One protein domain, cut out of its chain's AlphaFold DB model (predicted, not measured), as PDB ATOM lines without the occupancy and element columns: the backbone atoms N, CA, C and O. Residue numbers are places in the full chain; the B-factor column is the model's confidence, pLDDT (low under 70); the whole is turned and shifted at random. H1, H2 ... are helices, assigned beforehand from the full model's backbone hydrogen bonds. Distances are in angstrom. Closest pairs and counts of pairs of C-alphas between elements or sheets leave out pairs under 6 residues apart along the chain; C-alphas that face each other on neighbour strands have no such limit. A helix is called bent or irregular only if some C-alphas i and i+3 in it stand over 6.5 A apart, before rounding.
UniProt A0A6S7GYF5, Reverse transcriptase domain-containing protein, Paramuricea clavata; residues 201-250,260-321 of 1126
ATOM      1  N   ILE A 201     -15.586 -45.163 -48.670       79.62
ATOM      2  CA  ILE A 201     -16.982 -44.729 -48.463       79.62
ATOM      3  C   ILE A 201     -17.255 -44.353 -46.998       79.62
ATOM      4  O   ILE A 201     -17.974 -43.407 -46.713       79.62
ATOM      5  N   GLY A 202     -16.676 -45.088 -46.039       82.38
ATOM      6  CA  GLY A 202     -16.849 -44.768 -44.621       82.38
ATOM      7  C   GLY A 202     -16.178 -43.452 -44.216       82.38
ATOM      8  O   GLY A 202     -16.669 -42.781 -43.313       82.38
ATOM      9  N   TRP A 203     -15.078 -43.085 -44.880       91.81
ATOM     10  CA  TRP A 203     -14.435 -41.780 -44.714       91.81
ATOM     11  C   TRP A 203     -15.202 -40.668 -45.431       91.81
ATOM     12  O   TRP A 203     -15.337 -39.590 -44.861       91.81
ATOM     13  N   ASP A 204     -15.743 -40.938 -46.620       84.94
ATOM     14  CA  ASP A 204     -16.547 -39.974 -47.381       84.94
ATOM     15  C   ASP A 204     -17.789 -39.551 -46.577       84.94
ATOM     16  O   ASP A 204     -17.994 -38.362 -46.345       84.94
ATOM     17  N   ASN A 205     -18.521 -40.519 -46.009       85.94
ATOM     18  CA  ASN A 205     -19.674 -40.253 -45.140       85.94
ATOM     19  C   ASN A 205     -19.304 -39.434 -43.890       85.94
ATOM     20  O   ASN A 205     -20.066 -38.576 -43.457       85.94
ATOM     21  N   ALA A 206     -18.137 -39.702 -43.289       89.81
ATOM     22  CA  ALA A 206     -17.658 -38.921 -42.150       89.81
ATOM     23  C   ALA A 206     -17.390 -37.471 -42.547       89.81
ATOM     24  O   ALA A 206     -17.778 -36.546 -41.841       89.81
ATOM     25  N   ASN A 207     -16.767 -37.270 -43.704       90.94
ATOM     26  CA  ASN A 207     -16.486 -35.940 -44.206       90.94
ATOM     27  C   ASN A 207     -17.769 -35.162 -44.554       90.94
ATOM     28  O   ASN A 207     -17.833 -33.969 -44.277       90.94
ATOM     29  N   GLU A 208     -18.789 -35.821 -45.111       87.31
ATOM     30  CA  GLU A 208     -20.116 -35.227 -45.343       87.31
ATOM     31  C   GLU A 208     -20.828 -34.864 -44.037       87.31
ATOM     32  O   GLU A 208     -21.373 -33.767 -43.927       87.31
ATOM     33  N   TYR A 209     -20.762 -35.729 -43.020       91.19
ATOM     34  CA  TYR A 209     -21.298 -35.420 -41.695       91.19
ATOM     35  C   TYR A 209     -20.660 -34.151 -41.121       91.19
ATOM     36  O   TYR A 209     -21.372 -33.226 -40.735       91.19
ATOM     37  N   PHE A 210     -19.327 -34.068 -41.109       92.62
ATOM     38  CA  PHE A 210     -18.645 -32.883 -40.589       92.62
ATOM     39  C   PHE A 210     -18.917 -31.644 -41.450       92.62
ATOM     40  O   PHE A 210     -19.070 -30.561 -40.908       92.62
ATOM     41  N   ARG A 211     -19.066 -31.780 -42.773       87.38
ATOM     42  CA  ARG A 211     -19.494 -30.667 -43.636       87.38
ATOM     43  C   ARG A 211     -20.846 -30.087 -43.211       87.38
ATOM     44  O   ARG A 211     -21.002 -28.876 -43.264       87.38
ATOM     45  N   ALA A 212     -21.809 -30.940 -42.865       86.75
ATOM     46  CA  ALA A 212     -23.168 -30.521 -42.530       86.75
ATOM     47  C   ALA A 212     -23.315 -30.007 -41.088       86.75
ATOM     48  O   ALA A 212     -24.187 -29.188 -40.832       86.75
ATOM     49  N   ASN A 213     -22.485 -30.495 -40.158       85.62
ATOM     50  CA  ASN A 213     -22.647 -30.244 -38.719       85.62
ATOM     51  C   ASN A 213     -21.604 -29.289 -38.120       85.62
ATOM     52  O   ASN A 213     -21.784 -28.835 -36.995       85.62
ATOM     53  N   LEU A 214     -20.508 -28.991 -38.823       84.19
ATOM     54  CA  LEU A 214     -19.566 -27.969 -38.366       84.19
ATOM     55  C   LEU A 214     -20.202 -26.592 -38.555       84.19
ATOM     56  O   LEU A 214     -20.321 -26.114 -39.684       84.19
ATOM     57  N   ASN A 215     -20.579 -25.954 -37.448       69.62
ATOM     58  CA  ASN A 215     -21.046 -24.579 -37.471       69.62
ATOM     59  C   ASN A 215     -19.831 -23.645 -37.500       69.62
ATOM     60  O   ASN A 215     -19.193 -23.381 -36.489       69.62
ATOM     61  N   ILE A 216     -19.452 -23.204 -38.694       61.38
ATOM     62  CA  ILE A 216     -18.299 -22.327 -38.922       61.38
ATOM     63  C   ILE A 216     -18.779 -20.876 -38.703       61.38
ATOM     64  O   ILE A 216     -18.847 -20.101 -39.652       61.38
ATOM     65  N   SER A 217     -19.180 -20.501 -37.478       56.91
ATOM     66  CA  SER A 217     -19.552 -19.108 -37.148       56.91
ATOM     67  C   SER A 217     -18.325 -18.187 -37.243       56.91
ATOM     68  O   SER A 217     -17.193 -18.650 -37.120       56.91
ATOM     69  N   ASN A 218     -18.491 -16.894 -37.540       57.00
ATOM     70  CA  ASN A 218     -17.346 -15.994 -37.765       57.00
ATOM     71  C   ASN A 218     -16.647 -15.503 -36.494       57.00
ATOM     72  O   ASN A 218     -15.502 -15.070 -36.592       57.00
ATOM     73  N   GLU A 219     -17.269 -15.637 -35.327       69.62
ATOM     74  CA  GLU A 219     -16.734 -15.119 -34.069       69.62
ATOM     75  C   GLU A 219     -16.553 -16.260 -33.066       69.62
ATOM     76  O   GLU A 219     -17.513 -16.929 -32.682       69.62
ATOM     77  N   ILE A 220     -15.300 -16.502 -32.669       78.50
ATOM     78  CA  ILE A 220     -14.961 -17.400 -31.563       78.50
ATOM     79  C   ILE A 220     -14.965 -16.545 -30.294       78.50
ATOM     80  O   ILE A 220     -14.102 -15.690 -30.138       78.50
ATOM     81  N   THR A 221     -15.932 -16.767 -29.403       79.12
ATOM     82  CA  THR A 221     -16.046 -16.042 -28.125       79.12
ATOM     83  C   THR A 221     -15.242 -16.710 -27.006       79.12
ATOM     84  O   THR A 221     -14.546 -16.030 -26.259       79.12
ATOM     85  N   ASP A 222     -15.275 -18.046 -26.922       85.69
ATOM     86  CA  ASP A 222     -14.418 -18.845 -26.037       85.69
ATOM     87  C   ASP A 222     -13.802 -20.038 -26.778       85.69
ATOM     88  O   ASP A 222     -14.468 -21.003 -27.166       85.69
ATOM     89  N   ILE A 223     -12.478 -19.993 -26.912       88.38
ATOM     90  CA  ILE A 223     -11.682 -21.013 -27.594       88.38
ATOM     91  C   ILE A 223     -11.724 -22.381 -26.894       88.38
ATOM     92  O   ILE A 223     -11.613 -23.416 -27.557       88.38
ATOM     93  N   ASN A 224     -11.883 -22.418 -25.564       89.38
ATOM     94  CA  ASN A 224     -11.889 -23.673 -24.809       89.38
ATOM     95  C   ASN A 224     -13.184 -24.447 -25.052       89.38
ATOM     96  O   ASN A 224     -13.133 -25.656 -25.302       89.38
ATOM     97  N   THR A 225     -14.317 -23.745 -25.037       87.94
ATOM     98  CA  THR A 225     -15.629 -24.314 -25.355       87.94
ATOM     99  C   THR A 225     -15.680 -24.793 -26.806       87.94
ATOM    100  O   THR A 225     -16.075 -25.932 -27.061       87.94
ATOM    101  N   GLU A 226     -15.178 -23.993 -27.751       88.06
ATOM    102  CA  GLU A 226     -15.178 -24.338 -29.179       88.06
ATOM    103  C   GLU A 226     -14.353 -25.603 -29.477       88.06
ATOM    104  O   GLU A 226     -14.805 -26.520 -30.168       88.06
ATOM    105  N   ILE A 227     -13.145 -25.712 -28.910       90.25
ATOM    106  CA  ILE A 227     -12.299 -26.898 -29.107       90.25
ATOM    107  C   ILE A 227     -12.894 -28.128 -28.436       90.25
ATOM    108  O   ILE A 227     -12.855 -29.205 -29.032       90.25
ATOM    109  N   SER A 228     -13.430 -27.986 -27.223       89.06
ATOM    110  CA  SER A 228     -14.059 -29.101 -26.507       89.06
ATOM    111  C   SER A 228     -15.246 -29.642 -27.305       89.06
ATOM    112  O   SER A 228     -15.296 -30.836 -27.598       89.06
ATOM    113  N   SER A 229     -16.109 -28.746 -27.795       89.00
ATOM    114  CA  SER A 229     -17.235 -29.075 -28.676       89.00
ATOM    115  C   SER A 229     -16.782 -29.796 -29.952       89.00
ATOM    116  O   SER A 229     -17.306 -30.860 -30.299       89.00
ATOM    117  N   LEU A 230     -15.741 -29.289 -30.624       91.38
ATOM    118  CA  LEU A 230     -15.190 -29.921 -31.823       91.38
ATOM    119  C   LEU A 230     -14.633 -31.324 -31.533       91.38
ATOM    120  O   LEU A 230     -14.885 -32.265 -32.294       91.38
ATOM    121  N   GLN A 231     -13.866 -31.487 -30.452       91.81
ATOM    122  CA  GLN A 231     -13.293 -32.780 -30.077       91.81
ATOM    123  C   GLN A 231     -14.377 -33.794 -29.696       91.81
ATOM    124  O   GLN A 231     -14.314 -34.948 -30.133       91.81
ATOM    125  N   ASP A 232     -15.396 -33.368 -28.954       90.88
ATOM    126  CA  ASP A 232     -16.517 -34.217 -28.559       90.88
ATOM    127  C   ASP A 232     -17.399 -34.597 -29.746       90.88
ATOM    128  O   ASP A 232     -17.791 -35.762 -29.857       90.88
ATOM    129  N   MET A 233     -17.631 -33.691 -30.699       91.94
ATOM    130  CA  MET A 233     -18.326 -34.002 -31.951       91.94
ATOM    131  C   MET A 233     -17.586 -35.089 -32.743       91.94
ATOM    132  O   MET A 233     -18.200 -36.054 -33.211       91.94
ATOM    133  N   ILE A 234     -16.260 -34.962 -32.878       94.19
ATOM    134  CA  ILE A 234     -15.427 -35.953 -33.573       94.19
ATOM    135  C   ILE A 234     -15.488 -37.295 -32.845       94.19
ATOM    136  O   ILE A 234     -15.779 -38.323 -33.469       94.19
ATOM    137  N   TYR A 235     -15.226 -37.296 -31.537       93.19
ATOM    138  CA  TYR A 235     -15.203 -38.513 -30.735       93.19
ATOM    139  C   TYR A 235     -16.558 -39.226 -30.773       93.19
ATOM    140  O   TYR A 235     -16.627 -40.411 -31.104       93.19
ATOM    141  N   THR A 236     -17.646 -38.492 -30.535       91.75
ATOM    142  CA  THR A 236     -19.017 -39.017 -30.515       91.75
ATOM    143  C   THR A 236     -19.425 -39.585 -31.867       91.75
ATOM    144  O   THR A 236     -20.014 -40.670 -31.917       91.75
ATOM    145  N   TYR A 237     -19.068 -38.920 -32.973       92.44
ATOM    146  CA  TYR A 237     -19.343 -39.429 -34.315       92.44
ATOM    147  C   TYR A 237     -18.675 -40.789 -34.544       92.44
ATOM    148  O   TYR A 237     -19.338 -41.750 -34.953       92.44
ATOM    149  N   PHE A 238     -17.371 -40.906 -34.274       92.50
ATOM    150  CA  PHE A 238     -16.653 -42.156 -34.521       92.50
ATOM    151  C   PHE A 238     -17.033 -43.251 -33.516       92.50
ATOM    152  O   PHE A 238     -17.245 -44.393 -33.937       92.50
ATOM    153  N   LYS A 239     -17.226 -42.918 -32.232       89.25
ATOM    154  CA  LYS A 239     -17.728 -43.851 -31.207       89.25
ATOM    155  C   LYS A 239     -19.084 -44.422 -31.622       89.25
ATOM    156  O   LYS A 239     -19.235 -45.641 -31.695       89.25
ATOM    157  N   SER A 240     -20.039 -43.570 -31.988       82.25
ATOM    158  CA  SER A 240     -21.401 -43.992 -32.351       82.25
ATOM    159  C   SER A 240     -21.441 -44.819 -33.639       82.25
ATOM    160  O   SER A 240     -22.162 -45.817 -33.736       82.25
ATOM    161  N   ASN A 241     -20.648 -44.440 -34.645       83.12
ATOM    162  CA  ASN A 241     -20.699 -45.084 -35.957       83.12
ATOM    163  C   ASN A 241     -19.810 -46.324 -36.082       83.12
ATOM    164  O   ASN A 241     -20.146 -47.219 -36.862       83.12
ATOM    165  N   PHE A 242     -18.705 -46.416 -35.337       84.31
ATOM    166  CA  PHE A 242     -17.697 -47.470 -35.504       84.31
ATOM    167  C   PHE A 242     -17.326 -48.206 -34.203       84.31
ATOM    168  O   PHE A 242     -16.842 -49.339 -34.289       84.31
ATOM    169  N   GLY A 243     -17.630 -47.644 -33.029       83.38
ATOM    170  CA  GLY A 243     -17.376 -48.230 -31.707       83.38
ATOM    171  C   GLY A 243     -15.977 -47.946 -31.147       83.38
ATOM    172  O   GLY A 243     -15.173 -47.251 -31.767       83.38
ATOM    173  N   THR A 244     -15.677 -48.525 -29.984       85.31
ATOM    174  CA  THR A 244     -14.396 -48.393 -29.262       85.31
ATOM    175  C   THR A 244     -13.655 -49.735 -29.156       85.31
ATOM    176  O   THR A 244     -14.221 -50.784 -29.481       85.31
ATOM    177  N   TYR A 245     -12.365 -49.721 -28.802       72.50
ATOM    178  CA  TYR A 245     -11.519 -50.921 -28.676       72.50
ATOM    179  C   TYR A 245     -11.711 -51.686 -27.361       72.50
ATOM    180  O   TYR A 245     -11.668 -52.912 -27.407       72.50
ATOM    181  N   ASN A 246     -11.999 -50.995 -26.256       59.28
ATOM    182  CA  ASN A 246     -12.341 -51.620 -24.978       59.28
ATOM    183  C   ASN A 246     -13.863 -51.769 -24.907       59.28
ATOM    184  O   ASN A 246     -14.598 -50.801 -25.132       59.28
ATOM    185  N   ASN A 247     -14.321 -52.993 -24.670       47.66
ATOM    186  CA  ASN A 247     -15.724 -53.403 -24.639       47.66
ATOM    187  C   ASN A 247     -16.458 -52.923 -23.365       47.66
ATOM    188  O   ASN A 247     -17.188 -53.685 -22.748       47.66
ATOM    189  N   GLU A 248     -16.289 -51.670 -22.946       45.06
ATOM    190  CA  GLU A 248     -17.013 -51.148 -21.771       45.06
ATOM    191  C   GLU A 248     -18.461 -50.726 -22.093       45.06
ATOM    192  O   GLU A 248     -19.244 -50.489 -21.188       45.06
ATOM    193  N   ASP A 249     -18.865 -50.756 -23.372       41.75
ATOM    194  CA  ASP A 249     -20.271 -50.651 -23.811       41.75
ATOM    195  C   ASP A 249     -20.763 -51.989 -24.432       41.75
ATOM    196  O   ASP A 249     -21.432 -52.010 -25.484       41.75
ATOM    197  N   ASP A 250     -20.383 -53.120 -23.814       41.72
ATOM    198  CA  ASP A 250     -21.007 -54.439 -24.038       41.72
ATOM    199  C   ASP A 250     -22.379 -54.567 -23.346       41.72
ATOM    200  O   ASP A 250     -23.100 -55.529 -23.615       41.72
ATOM    201  N   GLN A 260     -34.722 -58.684 -29.136       70.25
ATOM    202  CA  GLN A 260     -35.678 -59.729 -29.505       70.25
ATOM    203  C   GLN A 260     -35.899 -59.753 -31.026       70.25
ATOM    204  O   GLN A 260     -35.836 -60.814 -31.653       70.25
ATOM    205  N   LYS A 261     -36.040 -58.571 -31.642       79.56
ATOM    206  CA  LYS A 261     -36.334 -58.417 -33.074       79.56
ATOM    207  C   LYS A 261     -35.200 -58.851 -34.010       79.56
ATOM    208  O   LYS A 261     -35.476 -59.395 -35.074       79.56
ATOM    209  N   TYR A 262     -33.929 -58.626 -33.661       83.12
ATOM    210  CA  TYR A 262     -32.827 -58.749 -34.630       83.12
ATOM    211  C   TYR A 262     -31.738 -59.778 -34.293       83.12
ATOM    212  O   TYR A 262     -31.029 -60.208 -35.210       83.12
ATOM    213  N   ASN A 263     -31.570 -60.218 -33.037       79.25
ATOM    214  CA  ASN A 263     -30.445 -61.103 -32.680       79.25
ATOM    215  C   ASN A 263     -30.469 -62.456 -33.407       79.25
ATOM    216  O   ASN A 263     -29.409 -62.944 -33.826       79.25
ATOM    217  N   HIS A 264     -31.659 -63.022 -33.612       78.31
ATOM    218  CA  HIS A 264     -31.864 -64.305 -34.285       78.31
ATOM    219  C   HIS A 264     -31.645 -64.231 -35.811       78.31
ATOM    220  O   HIS A 264     -31.355 -65.242 -36.449       78.31
ATOM    221  N   LEU A 265     -31.689 -63.036 -36.416       82.50
ATOM    222  CA  LEU A 265     -31.608 -62.878 -37.871       82.50
ATOM    223  C   LEU A 265     -30.203 -63.127 -38.444       82.50
ATOM    224  O   LEU A 265     -29.164 -62.761 -37.876       82.50
ATOM    225  N   SER A 266     -30.166 -63.701 -39.647       77.62
ATOM    226  CA  SER A 266     -28.935 -63.909 -40.412       77.62
ATOM    227  C   SER A 266     -28.337 -62.588 -40.915       77.62
ATOM    228  O   SER A 266     -29.007 -61.564 -41.055       77.62
ATOM    229  N   ARG A 267     -27.046 -62.598 -41.279       78.25
ATOM    230  CA  ARG A 267     -26.359 -61.400 -41.809       78.25
ATOM    231  C   ARG A 267     -27.024 -60.835 -43.069       78.25
ATOM    232  O   ARG A 267     -26.934 -59.634 -43.309       78.25
ATOM    233  N   ARG A 268     -27.627 -61.694 -43.898       73.06
ATOM    234  CA  ARG A 268     -28.294 -61.283 -45.140       73.06
ATOM    235  C   ARG A 268     -29.596 -60.546 -44.829       73.06
ATOM    236  O   ARG A 268     -29.807 -59.470 -45.374       73.06
ATOM    237  N   GLN A 269     -30.376 -61.068 -43.883       80.56
ATOM    238  CA  GLN A 269     -31.597 -60.431 -43.383       80.56
ATOM    239  C   GLN A 269     -31.290 -59.097 -42.692       80.56
ATOM    240  O   GLN A 269     -31.891 -58.085 -43.025       80.56
ATOM    241  N   LEU A 270     -30.269 -59.042 -41.830       80.94
ATOM    242  CA  LEU A 270     -29.854 -57.790 -41.182       80.94
ATOM    243  C   LEU A 270     -29.424 -56.711 -42.191       80.94
ATOM    244  O   LEU A 270     -29.734 -55.539 -42.010       80.94
ATOM    245  N   LYS A 271     -28.731 -57.084 -43.277       79.19
ATOM    246  CA  LYS A 271     -28.382 -56.139 -44.354       79.19
ATOM    247  C   LYS A 271     -29.600 -55.632 -45.116       79.19
ATOM    248  O   LYS A 271     -29.609 -54.467 -45.498       79.19
ATOM    249  N   TYR A 272     -30.573 -56.505 -45.356       81.50
ATOM    250  CA  TYR A 272     -31.824 -56.140 -46.005       81.50
ATOM    251  C   TYR A 272     -32.603 -55.138 -45.145       81.50
ATOM    252  O   TYR A 272     -32.860 -54.033 -45.606       81.50
ATOM    253  N   HIS A 273     -32.821 -55.435 -43.859       79.50
ATOM    254  CA  HIS A 273     -33.479 -54.501 -42.938       79.50
ATOM    255  C   HIS A 273     -32.726 -53.173 -42.800       79.50
ATOM    256  O   HIS A 273     -33.342 -52.115 -42.819       79.50
ATOM    257  N   LEU A 274     -31.389 -53.203 -42.741       81.94
ATOM    258  CA  LEU A 274     -30.586 -51.978 -42.721       81.94
ATOM    259  C   LEU A 274     -30.747 -51.146 -44.003       81.94
ATOM    260  O   LEU A 274     -30.663 -49.922 -43.950       81.94
ATOM    261  N   SER A 275     -30.917 -51.800 -45.153       76.38
ATOM    262  CA  SER A 275     -31.145 -51.133 -46.435       76.38
ATOM    263  C   SER A 275     -32.520 -50.474 -46.481       76.38
ATOM    264  O   SER A 275     -32.616 -49.337 -46.928       76.38
ATOM    265  N   GLU A 276     -33.558 -51.161 -46.003       79.19
ATOM    266  CA  GLU A 276     -34.922 -50.626 -45.970       79.19
ATOM    267  C   GLU A 276     -35.044 -49.454 -44.991       79.19
ATOM    268  O   GLU A 276     -35.522 -48.389 -45.366       79.19
ATOM    269  N   LEU A 277     -34.479 -49.574 -43.787       77.44
ATOM    270  CA  LEU A 277     -34.501 -48.492 -42.798       77.44
ATOM    271  C   LEU A 277     -33.770 -47.231 -43.273       77.44
ATOM    272  O   LEU A 277     -34.191 -46.117 -42.983       77.44
ATOM    273  N   LYS A 278     -32.691 -47.383 -44.051       71.88
ATOM    274  CA  LYS A 278     -31.956 -46.242 -44.619       71.88
ATOM    275  C   LYS A 278     -32.717 -45.496 -45.713       71.88
ATOM    276  O   LYS A 278     -32.367 -44.349 -45.980       71.88
ATOM    277  N   LYS A 279     -33.719 -46.116 -46.345       76.56
ATOM    278  CA  LYS A 279     -34.573 -45.446 -47.338       76.56
ATOM    279  C   LYS A 279     -35.613 -44.531 -46.688       76.56
ATOM    280  O   LYS A 279     -36.068 -43.606 -47.344       76.56
ATOM    281  N   LEU A 280     -35.962 -44.767 -45.421       66.69
ATOM    282  CA  LEU A 280     -37.114 -44.141 -44.762       66.69
ATOM    283  C   LEU A 280     -36.860 -42.745 -44.148       66.69
ATOM    284  O   LEU A 280     -37.806 -42.168 -43.640       66.69
ATOM    285  N   GLN A 281     -35.636 -42.191 -44.187       53.81
ATOM    286  CA  GLN A 281     -35.279 -40.815 -43.748       53.81
ATOM    287  C   GLN A 281     -36.014 -40.263 -42.492       53.81
ATOM    288  O   GLN A 281     -36.327 -39.079 -42.430       53.81
ATOM    289  N   CYS A 282     -36.263 -41.085 -41.466       52.50
ATOM    290  CA  CYS A 282     -36.989 -40.670 -40.258       52.50
ATOM    291  C   CYS A 282     -36.091 -40.737 -39.009       52.50
ATOM    292  O   CYS A 282     -35.317 -41.686 -38.851       52.50
ATOM    293  N   ASN A 283     -36.198 -39.754 -38.104       49.22
ATOM    294  CA  ASN A 283     -35.336 -39.639 -36.916       49.22
ATOM    295  C   ASN A 283     -35.454 -40.849 -35.966       49.22
ATOM    296  O   ASN A 283     -34.441 -41.281 -35.409       49.22
ATOM    297  N   GLU A 284     -36.635 -41.464 -35.860       50.72
ATOM    298  CA  GLU A 284     -36.882 -42.671 -35.049       50.72
ATOM    299  C   GLU A 284     -36.140 -43.917 -35.573       50.72
ATOM    300  O   GLU A 284     -35.635 -44.723 -34.790       50.72
ATOM    301  N   ALA A 285     -35.937 -44.033 -36.893       58.75
ATOM    302  CA  ALA A 285     -35.198 -45.147 -37.498       58.75
ATOM    303  C   ALA A 285     -33.692 -45.112 -37.168       58.75
ATOM    304  O   ALA A 285     -32.983 -46.107 -37.338       58.75
ATOM    305  N   THR A 286     -33.172 -43.985 -36.671       60.28
ATOM    306  CA  THR A 286     -31.737 -43.792 -36.413       60.28
ATOM    307  C   THR A 286     -31.211 -44.745 -35.337       60.28
ATOM    308  O   THR A 286     -30.103 -45.273 -35.470       60.28
ATOM    309  N   GLN A 287     -31.995 -45.010 -34.287       62.41
ATOM    310  CA  GLN A 287     -31.601 -45.931 -33.215       62.41
ATOM    311  C   GLN A 287     -31.595 -47.390 -33.699       62.41
ATOM    312  O   GLN A 287     -30.640 -48.129 -33.440       62.41
ATOM    313  N   GLU A 288     -32.583 -47.777 -34.507       76.06
ATOM    314  CA  GLU A 288     -32.698 -49.122 -35.082       76.06
ATOM    315  C   GLU A 288     -31.602 -49.394 -36.135       76.06
ATOM    316  O   GLU A 288     -30.935 -50.434 -36.112       76.06
ATOM    317  N   ILE A 289     -31.300 -48.408 -36.993       72.88
ATOM    318  CA  ILE A 289     -30.170 -48.433 -37.939       72.88
ATOM    319  C   ILE A 289     -28.842 -48.616 -37.195       72.88
ATOM    320  O   ILE A 289     -27.989 -49.407 -37.630       72.88
ATOM    321  N   ARG A 290     -28.645 -47.897 -36.079       68.62
ATOM    322  CA  ARG A 290     -27.447 -48.020 -35.230       68.62
ATOM    323  C   ARG A 290     -27.352 -49.418 -34.622       68.62
ATOM    324  O   ARG A 290     -26.278 -50.020 -34.705       68.62
ATOM    325  N   TYR A 291     -28.454 -49.954 -34.095       77.44
ATOM    326  CA  TYR A 291     -28.506 -51.294 -33.507       77.44
ATOM    327  C   TYR A 291     -28.144 -52.381 -34.526       77.44
ATOM    328  O   TYR A 291     -27.190 -53.134 -34.317       77.44
ATOM    329  N   ILE A 292     -28.814 -52.413 -35.683       78.19
ATOM    330  CA  ILE A 292     -28.555 -53.407 -36.738       78.19
ATOM    331  C   ILE A 292     -27.119 -53.287 -37.263       78.19
ATOM    332  O   ILE A 292     -26.446 -54.297 -37.500       78.19
ATOM    333  N   SER A 293     -26.604 -52.061 -37.404       72.19
ATOM    334  CA  SER A 293     -25.210 -51.822 -37.791       72.19
ATOM    335  C   SER A 293     -24.219 -52.338 -36.736       72.19
ATOM    336  O   SER A 293     -23.221 -52.965 -37.107       72.19
ATOM    337  N   LYS A 294     -24.488 -52.131 -35.433       68.56
ATOM    338  CA  LYS A 294     -23.683 -52.663 -34.312       68.56
ATOM    339  C   LYS A 294     -23.729 -54.196 -34.304       68.56
ATOM    340  O   LYS A 294     -22.671 -54.824 -34.290       68.56
ATOM    341  N   LEU A 295     -24.909 -54.802 -34.445       75.31
ATOM    342  CA  LEU A 295     -25.090 -56.256 -34.475       75.31
ATOM    343  C   LEU A 295     -24.377 -56.912 -35.669       75.31
ATOM    344  O   LEU A 295     -23.687 -57.924 -35.510       75.31
ATOM    345  N   LEU A 296     -24.461 -56.312 -36.862       74.31
ATOM    346  CA  LEU A 296     -23.689 -56.748 -38.029       74.31
ATOM    347  C   LEU A 296     -22.185 -56.699 -37.742       74.31
ATOM    348  O   LEU A 296     -21.487 -57.675 -38.026       74.31
ATOM    349  N   ARG A 297     -21.677 -55.610 -37.146       66.75
ATOM    350  CA  ARG A 297     -20.258 -55.480 -36.768       66.75
ATOM    351  C   ARG A 297     -19.823 -56.550 -35.770       66.75
ATOM    352  O   ARG A 297     -18.785 -57.163 -36.000       66.75
ATOM    353  N   VAL A 298     -20.612 -56.834 -34.732       64.25
ATOM    354  CA  VAL A 298     -20.322 -57.902 -33.754       64.25
ATOM    355  C   VAL A 298     -20.280 -59.269 -34.445       64.25
ATOM    356  O   VAL A 298     -19.299 -60.004 -34.304       64.25
ATOM    357  N   LYS A 299     -21.277 -59.584 -35.289       71.94
ATOM    358  CA  LYS A 299     -21.301 -60.834 -36.072       71.94
ATOM    359  C   LYS A 299     -20.144 -60.928 -37.079       71.94
ATOM    360  O   LYS A 299     -19.761 -62.042 -37.444       71.94
ATOM    361  N   TYR A 300     -19.582 -59.811 -37.548       60.28
ATOM    362  CA  TYR A 300     -18.355 -59.784 -38.356       60.28
ATOM    363  C   TYR A 300     -17.083 -59.928 -37.503       60.28
ATOM    364  O   TYR A 300     -16.171 -60.651 -37.903       60.28
ATOM    365  N   SER A 301     -17.024 -59.294 -36.330       50.53
ATOM    366  CA  SER A 301     -15.872 -59.316 -35.418       50.53
ATOM    367  C   SER A 301     -15.613 -60.714 -34.857       50.53
ATOM    368  O   SER A 301     -14.503 -61.221 -34.999       50.53
ATOM    369  N   LYS A 302     -16.660 -61.400 -34.364       54.78
ATOM    370  CA  LYS A 302     -16.569 -62.796 -33.891       54.78
ATOM    371  C   LYS A 302     -16.026 -63.740 -34.976       54.78
ATOM    372  O   LYS A 302     -15.226 -64.621 -34.694       54.78
ATOM    373  N   ARG A 303     -16.379 -63.507 -36.250       51.78
ATOM    374  CA  ARG A 303     -15.814 -64.252 -37.390       51.78
ATOM    375  C   ARG A 303     -14.360 -63.868 -37.669       51.78
ATOM    376  O   ARG A 303     -13.565 -64.732 -37.994       51.78
ATOM    377  N   THR A 304     -14.012 -62.590 -37.564       47.38
ATOM    378  CA  THR A 304     -12.652 -62.103 -37.844       47.38
ATOM    379  C   THR A 304     -11.648 -62.610 -36.808       47.38
ATOM    380  O   THR A 304     -10.569 -63.035 -37.203       47.38
ATOM    381  N   HIS A 305     -12.013 -62.628 -35.520       49.28
ATOM    382  CA  HIS A 305     -11.183 -63.215 -34.461       49.28
ATOM    383  C   HIS A 305     -11.004 -64.726 -34.639       49.28
ATOM    384  O   HIS A 305      -9.872 -65.194 -34.605       49.28
ATOM    385  N   ARG A 306     -12.081 -65.458 -34.954       49.78
ATOM    386  CA  ARG A 306     -12.004 -66.897 -35.256       49.78
ATOM    387  C   ARG A 306     -11.151 -67.206 -36.498       49.78
ATOM    388  O   ARG A 306     -10.371 -68.143 -36.489       49.78
ATOM    389  N   ILE A 307     -11.226 -66.372 -37.540       50.94
ATOM    390  CA  ILE A 307     -10.380 -66.505 -38.738       50.94
ATOM    391  C   ILE A 307      -8.909 -66.167 -38.423       50.94
ATOM    392  O   ILE A 307      -8.016 -66.758 -39.010       50.94
ATOM    393  N   LEU A 308      -8.613 -65.222 -37.526       48.09
ATOM    394  CA  LEU A 308      -7.228 -64.872 -37.172       48.09
ATOM    395  C   LEU A 308      -6.524 -65.956 -36.342       48.09
ATOM    396  O   LEU A 308      -5.327 -66.142 -36.542       48.09
ATOM    397  N   SER A 309      -7.241 -66.677 -35.472       49.78
ATOM    398  CA  SER A 309      -6.688 -67.810 -34.712       49.78
ATOM    399  C   SER A 309      -6.448 -69.062 -35.568       49.78
ATOM    400  O   SER A 309      -5.640 -69.901 -35.197       49.78
ATOM    401  N   GLU A 310      -7.119 -69.179 -36.717       56.56
ATOM    402  CA  GLU A 310      -7.002 -70.316 -37.646       56.56
ATOM    403  C   GLU A 310      -5.994 -70.066 -38.797       56.56
ATOM    404  O   GLU A 310      -5.720 -70.973 -39.583       56.56
ATOM    405  N   LYS A 311      -5.429 -68.853 -38.929       68.62
ATOM    406  CA  LYS A 311      -4.539 -68.482 -40.047       68.62
ATOM    407  C   LYS A 311      -3.126 -69.032 -39.917       68.62
ATOM    408  O   LYS A 311      -2.471 -68.913 -38.883       68.62
ATOM    409  N   THR A 312      -2.596 -69.488 -41.043       83.19
ATOM    410  CA  THR A 312      -1.195 -69.893 -41.191       83.19
ATOM    411  C   THR A 312      -0.232 -68.702 -41.067       83.19
ATOM    412  O   THR A 312      -0.587 -67.539 -41.291       83.19
ATOM    413  N   HIS A 313       1.039 -68.981 -40.759       86.56
ATOM    414  CA  HIS A 313       2.089 -67.957 -40.700       86.56
ATOM    415  C   HIS A 313       2.236 -67.180 -42.026       86.56
ATOM    416  O   HIS A 313       2.434 -65.964 -42.019       86.56
ATOM    417  N   ASP A 314       2.097 -67.859 -43.169       85.94
ATOM    418  CA  ASP A 314       2.193 -67.231 -44.490       85.94
ATOM    419  C   ASP A 314       1.034 -66.254 -44.761       85.94
ATOM    420  O   ASP A 314       1.254 -65.187 -45.339       85.94
ATOM    421  N   GLU A 315      -0.183 -66.561 -44.303       86.81
ATOM    422  CA  GLU A 315      -1.337 -65.659 -44.416       86.81
ATOM    423  C   GLU A 315      -1.153 -64.410 -43.551       86.81
ATOM    424  O   GLU A 315      -1.370 -63.294 -44.026       86.81
ATOM    425  N   ARG A 316      -0.660 -64.564 -42.315       87.06
ATOM    426  CA  ARG A 316      -0.350 -63.425 -41.431       87.06
ATOM    427  C   ARG A 316       0.686 -62.480 -42.051       87.06
ATOM    428  O   ARG A 316       0.525 -61.260 -41.978       87.06
ATOM    429  N   ILE A 317       1.706 -63.023 -42.725       88.25
ATOM    430  CA  ILE A 317       2.698 -62.232 -43.472       88.25
ATOM    431  C   ILE A 317       2.051 -61.423 -44.604       88.25
ATOM    432  O   ILE A 317       2.410 -60.258 -44.804       88.25
ATOM    433  N   GLN A 318       1.120 -62.019 -45.354       86.06
ATOM    434  CA  GLN A 318       0.430 -61.332 -46.452       86.06
ATOM    435  C   GLN A 318      -0.466 -60.193 -45.953       86.06
ATOM    436  O   GLN A 318      -0.607 -59.182 -46.642       86.06
ATOM    437  N   GLU A 319      -1.044 -60.329 -44.758       84.19
ATOM    438  CA  GLU A 319      -1.868 -59.286 -44.146       84.19
ATOM    439  C   GLU A 319      -1.037 -58.122 -43.619       84.19
ATOM    440  O   GLU A 319      -1.319 -56.963 -43.933       84.19
ATOM    441  N   ASN A 320      -0.023 -58.418 -42.803       86.12
ATOM    442  CA  ASN A 320       0.850 -57.402 -42.235       86.12
ATOM    443  C   ASN A 320       2.225 -57.973 -41.868       86.12
ATOM    444  O   ASN A 320       2.479 -58.352 -40.724       86.12
ATOM    445  N   PHE A 321       3.131 -57.956 -42.849       90.50
ATOM    446  CA  PHE A 321       4.519 -58.409 -42.717       90.50
ATOM    447  C   PHE A 321       5.220 -57.872 -41.460       90.50
ATOM    448  O   PHE A 321       5.796 -58.647 -40.705       90.50
TER     449      PHE A 321
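This is residues 201 to 250 and 260 to 321 of the 1126 residues of the protein "Reverse transcriptase domain-containing protein" of Paramuricea clavata (UniProt A0A6S7GYF5). Two pairs of helices form a loose, open frame: H1 and H2 lie side by side, H3 and H4 make a helical hairpin, and the last part of H2 comes close to H4 near Arg 290. Residues 301 to 307 of H4, the longest helix, stick out from this frame and lead to H5, which touches no helix. The printed part has 112 residues, with five named helices in the order H1, H2, H3, H4, H5 and no named strand; its class is all helix. The whole is loose, with a radius of gyration of the C-alphas of 18.7 A and spans of 57 by 40 by 27 A.

The printed part begins with H1, residues 201 to 213, whose first C-alpha, of Ile 201, is at (-16.982, -44.729, -48.463). H2, residues 223 to 242, is 28.3 A from first to last C-alpha. H3 is residues 267 to 279, 18.8 A long. H4, residues 285 to 309, runs 36.5 A from C-alpha 285 at (-35.198, -45.147, -37.498) to C-alpha 309. H5, residues 313 to 321, is 10.1 A long and ends with C-alpha 321 at (4.519, -58.409, -42.717); it is neither bent nor irregular, but only just: C-alphas 318 and 321 are 6.3 A apart.

H1 and H2 are near each other, with 12 pairs of C-alphas within 10 A. H2 and H4 are close but not clearly touching; their closest C-alphas, those of Asn 241 and Arg 290, are 7.4 A apart. These two run the same way at a steep tilt of 66 degrees. H3 and H4 form a hairpin and touch, the closest C-alphas being those of Leu 274 and Ile 289, 6.0 A apart. They run opposite ways at a shallow tilt of 29 degrees. H4 and H5 are only just apart, with their closest C-alphas at 8.2 A. H1 is apart from H3, H4 and H5. Each O i to N i+4 pair is within hydrogen-bond range in H1, H2, H3 and H5; in H4, 20 of 21 are.

The two C-alphas farthest apart, those of Glu 219 and Thr 312, are 57.4 A apart. Residues 251 to 259 are cut out, and C-alphas 250 and 260 are 16.5 A apart across the cut. Of the links that are printed whole, H3 to H4 and H4 to H5 are tight and H1 to H2 is short. The mean pLDDT of the printed part is 75.3; 34 residues are under 70, among them residues 215 to 219, 246 to 250, 280 to 287 and 300 to 311. H4 has a mean pLDDT of 62.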